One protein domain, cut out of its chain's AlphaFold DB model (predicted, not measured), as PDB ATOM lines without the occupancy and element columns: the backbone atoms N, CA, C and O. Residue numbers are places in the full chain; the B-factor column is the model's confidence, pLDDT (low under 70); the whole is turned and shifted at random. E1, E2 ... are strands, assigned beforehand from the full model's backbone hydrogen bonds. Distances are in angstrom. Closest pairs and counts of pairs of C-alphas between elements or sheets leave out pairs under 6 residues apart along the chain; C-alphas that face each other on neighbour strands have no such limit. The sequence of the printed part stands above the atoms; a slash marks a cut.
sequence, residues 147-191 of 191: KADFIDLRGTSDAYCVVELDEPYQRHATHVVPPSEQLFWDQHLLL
ATOM      1  N   LYS A 147     178.438 181.057 234.723       95.19
ATOM      2  CA  LYS A 147     178.106 179.735 234.207       95.19
ATOM      3  C   LYS A 147     176.794 179.740 233.445       95.19
ATOM      4  O   LYS A 147     175.985 180.652 233.620       95.19
ATOM      5  N   ALA A 148     176.574 178.685 232.677       92.56
ATOM      6  CA  ALA A 148     175.283 178.362 232.106       92.56
ATOM      7  C   ALA A 148     174.945 176.895 232.386       92.56
ATOM      8  O   ALA A 148     175.745 175.997 232.121       92.56
ATOM      9  N   ASP A 149     173.747 176.676 232.921       89.31
ATOM     10  CA  ASP A 149     173.188 175.354 233.191       89.31
ATOM     11  C   ASP A 149     172.035 175.085 232.210       89.31
ATOM     12  O   ASP A 149     171.425 176.023 231.693       89.31
ATOM     13  N   PHE A 150     171.697 173.811 231.994       83.81
ATOM     14  CA  PHE A 150     170.551 173.383 231.170       83.81
ATOM     15  C   PHE A 150     170.599 173.854 229.706       83.81
ATOM     16  O   PHE A 150     169.563 174.127 229.099       83.81
ATOM     17  N   ILE A 151     171.800 173.946 229.131       82.69
ATOM     18  CA  ILE A 151     171.972 174.171 227.696       82.69
ATOM     19  C   ILE A 151     172.148 172.818 227.013       82.69
ATOM     20  O   ILE A 151     173.178 172.167 227.162       82.69
ATOM     21  N   ASP A 152     171.154 172.431 226.217       77.50
ATOM     22  CA  ASP A 152     171.240 171.263 225.343       77.50
ATOM     23  C   ASP A 152     172.136 171.583 224.139       77.50
ATOM     24  O   ASP A 152     171.676 171.902 223.037       77.50
ATOM     25  N   LEU A 153     173.451 171.516 224.350       73.38
ATOM     26  CA  LEU A 153     174.415 171.589 223.261       73.38
ATOM     27  C   LEU A 153     174.268 170.328 222.406       73.38
ATOM     28  O   LEU A 153     174.538 169.209 222.845       73.38
ATOM     29  N   ARG A 154     173.828 170.490 221.154       71.81
ATOM     30  CA  ARG A 154     173.803 169.372 220.206       71.81
ATOM     31  C   ARG A 154     175.238 169.027 219.792       71.81
ATOM     32  O   ARG A 154     175.731 169.545 218.798       71.81
ATOM     33  N   GLY A 155     175.875 168.114 220.523       65.25
ATOM     34  CA  GLY A 155     177.152 167.498 220.150       65.25
ATOM     35  C   GLY A 155     178.374 168.040 220.893       65.25
ATOM     36  O   GLY A 155     178.272 168.550 222.003       65.25
ATOM     37  N   THR A 156     179.548 167.894 220.274       65.62
ATOM     38  CA  THR A 156     180.858 168.327 220.791       65.62
ATOM     39  C   THR A 156     181.162 169.783 220.422       65.62
ATOM     40  O   THR A 156     182.247 170.083 219.925       65.62
ATOM     41  N   SER A 157     180.200 170.687 220.601       83.62
ATOM     42  CA  SER A 157     180.393 172.101 220.272       83.62
ATOM     43  C   SER A 157     181.022 172.866 221.426       83.62
ATOM     44  O   SER A 157     180.505 172.865 222.542       83.62
ATOM     45  N   ASP A 158     182.117 173.547 221.118       91.38
ATOM     46  CA  ASP A 158     182.708 174.562 221.974       91.38
ATOM     47  C   ASP A 158     181.723 175.725 222.200       91.38
ATOM     48  O   ASP A 158     180.988 176.120 221.288       91.38
ATOM     49  N   ALA A 159     181.718 176.300 223.402       92.81
ATOM     50  CA  ALA A 159     180.791 177.352 223.803       92.81
ATOM     51  C   ALA A 159     181.513 178.612 224.293       92.81
ATOM     52  O   ALA A 159     182.534 178.557 224.971       92.81
ATOM     53  N   TYR A 160     180.945 179.776 223.989       95.69
ATOM     54  CA  TYR A 160     181.379 181.069 224.513       95.69
ATOM     55  C   TYR A 160     180.178 182.013 224.593       95.69
ATOM     56  O   TYR A 160     179.205 181.861 223.850       95.69
ATOM     57  N   CYS A 161     180.235 182.989 225.493       95.94
ATOM     58  CA  CYS A 161     179.224 184.029 225.616       95.94
ATOM     59  C   CYS A 161     179.690 185.301 224.913       95.94
ATOM     60  O   CYS A 161     180.875 185.634 224.920       95.94
ATOM     61  N   VAL A 162     178.736 186.031 224.342       97.06
ATOM     62  CA  VAL A 162     178.952 187.343 223.734       97.06
ATOM     63  C   VAL A 162     178.053 188.345 224.443       97.06
ATOM     64  O   VAL A 162     176.857 188.107 224.589       97.06
ATOM     65  N   VAL A 163     178.639 189.453 224.886       96.19
ATOM     66  CA  VAL A 163     177.949 190.581 225.509       96.19
ATOM     67  C   VAL A 163     178.047 191.775 224.568       96.19
ATOM     68  O   VAL A 163     179.150 192.172 224.191       96.19
ATOM     69  N   GLU A 164     176.898 192.323 224.178       94.56
ATOM     70  CA  GLU A 164     176.784 193.438 223.235       94.56
ATOM     71  C   GLU A 164     176.143 194.649 223.928       94.56
ATOM     72  O   GLU A 164     175.142 194.510 224.632       94.56
ATOM     73  N   LEU A 165     176.744 195.828 223.748       91.00
ATOM     74  CA  LEU A 165     176.123 197.124 224.027       91.00
ATOM     75  C   LEU A 165     175.731 197.767 222.703       91.00
ATOM     76  O   LEU A 165     176.497 197.698 221.747       91.00
ATOM     77  N   ASP A 166     174.586 198.446 222.678       88.50
ATOM     78  CA  ASP A 166     174.086 199.107 221.469       88.50
ATOM     79  C   ASP A 166     174.698 200.499 221.246       88.50
ATOM     80  O   ASP A 166     175.012 200.864 220.111       88.50
ATOM     81  N   GLU A 167     174.855 201.305 222.304       85.38
ATOM     82  CA  GLU A 167     175.288 202.703 222.190       85.38
ATOM     83  C   GLU A 167     176.214 203.126 223.353       85.38
ATOM     84  O   GLU A 167     175.745 203.258 224.486       85.38
ATOM     85  N   PRO A 168     177.519 203.368 223.096       86.81
ATOM     86  CA  PRO A 168     178.232 203.056 221.850       86.81
ATOM     87  C   PRO A 168     178.236 201.543 221.574       86.81
ATOM     88  O   PRO A 168     178.255 200.754 222.516       86.81
ATOM     89  N   TYR A 169     178.240 201.140 220.295       91.12
ATOM     90  CA  TYR A 169     178.285 199.714 219.964       91.12
ATOM     91  C   TYR A 169     179.589 199.095 220.462       91.12
ATOM     92  O   TYR A 169     180.677 199.514 220.057       91.12
ATOM     93  N   GLN A 170     179.477 198.089 221.317       92.25
ATOM     94  CA  GLN A 170     180.612 197.333 221.823       92.25
ATOM     95  C   GLN A 170     180.259 195.854 221.899       92.25
ATOM     96  O   GLN A 170     179.122 195.497 222.192       92.25
ATOM     97  N   ARG A 171     181.246 194.984 221.686       95.94
ATOM     98  CA  ARG A 171     181.059 193.533 221.706       95.94
ATOM     99  C   ARG A 171     182.227 192.871 222.411       95.94
ATOM    100  O   ARG A 171     183.367 193.013 221.981       95.94
ATOM    101  N   HIS A 172     181.928 192.127 223.464       96.06
ATOM    102  CA  HIS A 172     182.912 191.422 224.274       96.06
ATOM    103  C   HIS A 172     182.562 189.942 224.314       96.06
ATOM    104  O   HIS A 172     181.392 189.581 224.400       96.06
ATOM    105  N   ALA A 173     183.572 189.083 224.231       97.44
ATOM    106  CA  ALA A 173     183.385 187.641 224.233       97.44
ATOM    107  C   ALA A 173     184.154 187.012 225.389       97.44
ATOM    108  O   ALA A 173     185.242 187.468 225.749       97.44
ATOM    109  N   THR A 174     183.589 185.955 225.958       98.06
ATOM    110  CA  THR A 174     184.325 185.130 226.907       98.06
ATOM    111  C   THR A 174     185.334 184.244 226.188       98.06
ATOM    112  O   THR A 174     185.278 184.058 224.970       98.06
ATOM    113  N   HIS A 175     186.245 183.643 226.951       97.19
ATOM    114  CA  HIS A 175     187.011 182.514 226.440       97.19
ATOM    115  C   HIS A 175     186.084 181.349 226.063       97.19
ATOM    116  O   HIS A 175     184.937 181.248 226.515       97.19
ATOM    117  N   VAL A 176     186.603 180.478 225.208       95.75
ATOM    118  CA  VAL A 176     185.890 179.307 224.713       95.75
ATOM    119  C   VAL A 176     186.019 178.165 225.719       95.75
ATOM    120  O   VAL A 176     187.120 177.852 226.169       95.75
ATOM    121  N   VAL A 177     184.890 177.549 226.057       93.25
ATOM    122  CA  VAL A 177     184.785 176.385 226.937       93.25
ATOM    123  C   VAL A 177     184.441 175.165 226.079       93.25
ATOM    124  O   VAL A 177     183.442 175.208 225.357       93.25
ATOM    125  N   PRO A 178     185.244 174.088 226.130       90.62
ATOM    126  CA  PRO A 178     184.951 172.851 225.417       90.62
ATOM    127  C   PRO A 178     183.622 172.205 225.843       90.62
ATOM    128  O   PRO A 178     183.067 172.539 226.896       90.62
ATOM    129  N   PRO A 179     183.125 171.226 225.073       87.94
ATOM    130  CA  PRO A 179     181.857 170.569 225.352       87.94
ATOM    131  C   PRO A 179     181.907 169.885 226.718       87.94
ATOM    132  O   PRO A 179     182.774 169.049 226.980       87.94
ATOM    133  N   SER A 180     180.971 170.238 227.589       83.50
ATOM    134  CA  SER A 180     180.843 169.682 228.935       83.50
ATOM    135  C   SER A 180     179.385 169.741 229.390       83.50
ATOM    136  O   SER A 180     178.580 170.474 228.821       83.50
ATOM    137  N   GLU A 181     179.034 168.966 230.417       77.25
ATOM    138  CA  GLU A 181     177.681 168.975 230.995       77.25
ATOM    139  C   GLU A 181     177.336 170.312 231.677       77.25
ATOM    140  O   GLU A 181     176.162 170.628 231.869       77.25
ATOM    141  N   GLN A 182     178.353 171.096 232.055       86.25
ATOM    142  CA  GLN A 182     178.208 172.375 232.745       86.25
ATOM    143  C   GLN A 182     179.200 173.390 232.181       86.25
ATOM    144  O   GLN A 182     180.410 173.221 232.309       86.25
ATOM    145  N   LEU A 183     178.689 174.479 231.606       92.12
ATOM    146  CA  LEU A 183     179.527 175.536 231.050       92.12
ATOM    147  C   LEU A 183     179.892 176.541 232.139       92.12
ATOM    148  O   LEU A 183     179.004 177.125 232.761       92.12
ATOM    149  N   PHE A 184     181.185 176.770 232.356       95.25
ATOM    150  CA  PHE A 184     181.698 177.644 233.410       95.25
ATOM    151  C   PHE A 184     182.814 178.546 232.875       95.25
ATOM    152  O   PHE A 184     183.790 178.047 232.324       95.25
ATOM    153  N   TRP A 185     182.674 179.861 233.063       97.19
ATOM    154  CA  TRP A 185     183.640 180.872 232.613       97.19
ATOM    155  C   TRP A 185     184.269 181.659 233.770       97.19
ATOM    156  O   TRP A 185     185.448 181.987 233.701       97.19
ATOM    157  N   ASP A 186     183.498 182.013 234.805       97.12
ATOM    158  CA  ASP A 186     183.921 182.915 235.899       97.12
ATOM    159  C   ASP A 186     184.700 184.163 235.433       97.12
ATOM    160  O   ASP A 186     185.664 184.613 236.053       97.12
ATOM    161  N   GLN A 187     184.277 184.739 234.307       97.75
ATOM    162  CA  GLN A 187     184.993 185.811 233.629       97.75
ATOM    163  C   GLN A 187     184.331 187.164 233.873       97.75
ATOM    164  O   GLN A 187     183.119 187.317 233.724       97.75
ATOM    165  N   HIS A 188     185.147 188.164 234.199       97.62
ATOM    166  CA  HIS A 188     184.720 189.557 234.273       97.62
ATOM    167  C   HIS A 188     185.029 190.267 232.951       97.62
ATOM    168  O   HIS A 188     186.125 190.127 232.410       97.62
ATOM    169  N   LEU A 189     184.068 191.031 232.448       94.75
ATOM    170  CA  LEU A 189     184.164 191.871 231.260       94.75
ATOM    171  C   LEU A 189     183.881 193.309 231.697       94.75
ATOM    172  O   LEU A 189     182.845 193.572 232.307       94.75
ATOM    173  N   LEU A 190     184.813 194.218 231.426       92.31
ATOM    174  CA  LEU A 190     184.641 195.647 231.672       92.31
ATOM    175  C   LEU A 190     184.269 196.310 230.343       92.31
ATOM    176  O   LEU A 190     185.034 196.185 229.388       92.31
ATOM    177  N   LEU A 191     183.100 196.948 230.298       86.94
ATOM    178  CA  LEU A 191     182.475 197.556 229.117       86.94
ATOM    179  C   LEU A 191     182.376 199.082 229.283       86.94
ATOM    180  O   LEU A 191     182.134 199.515 230.439       86.94
TER     181      LEU A 191
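This is residues 147 to 191 of the 191 residues of an uncharacterized protein of Schistocephalus solidus (UniProt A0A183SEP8). A slender two-stranded hairpin, E1 and E2, makes one end of an elongated model, and a bent strand, E3, runs lengthwise on its own, spaced from the hairpin. At the other end the chain loops round through residues 151 to 157 and again through residues 178 to 182, and residues 147 to 148, where the printed part begins, pair with the beginning of E3. The printed part has 45 residues, with no named helix and three named strands in the order E1, E2, E3; E1 and E2 form one antiparallel sheet. The class is all strand, though 18 of the 45 residues are in named elements, under half. The whole is loose, with a radius of gyration of the C-alphas of 12.2 A and spans of 35 by 19 by 16 A.

The sheet is a hairpin of E1, residues 162 to 166, and E2, residues 169 to 173, joined by a tight link of 2 residues. The two strands are antiparallel, with 172 degrees between their directions. C-alphas 164 and 171 face each other at 4.5 A. N 163 and O 172 are within hydrogen-bond range at 2.8 A, and so are N 165 and O 170 at 2.9 A. E3, residues 183 to 190, follows E2 after a short link of 9 residues and pairs with no named strand. The closest C-alphas of E2 and E3 are those of His 172 and Leu 189, 7.1 A apart, and the centres of the two strands are 14.0 A apart. E1 and E3 are apart. Residues 147 to 148 make a short antiparallel pairing with residues 183 to 184 of E3. E3 bends by 53 degrees at residue 186.

E1 begins at C-alpha 162, at (178.952, 187.343, 223.734), and is 12.9 A long from first to last C-alpha. E2 is 13.8 A long and ends at C-alpha 173, at (183.385, 187.641, 224.233). E3, the longest strand with 8 residues, is 20.8 A long and ends at C-alpha 190, at (184.641, 195.647, 231.672).

The two C-alphas farthest apart are those of Gly 155 and Pro 168, at 35.6 A. Residues 147 to 161 hold no named element, and their C-alphas lie 2 to 17 A from the mean of all C-alphas. The printed part has no cut and no long link between named strands, and it ends at residue 191, the chain's last. The mean pLDDT of the printed part is 89.5, and residues 155 to 156 are under 70.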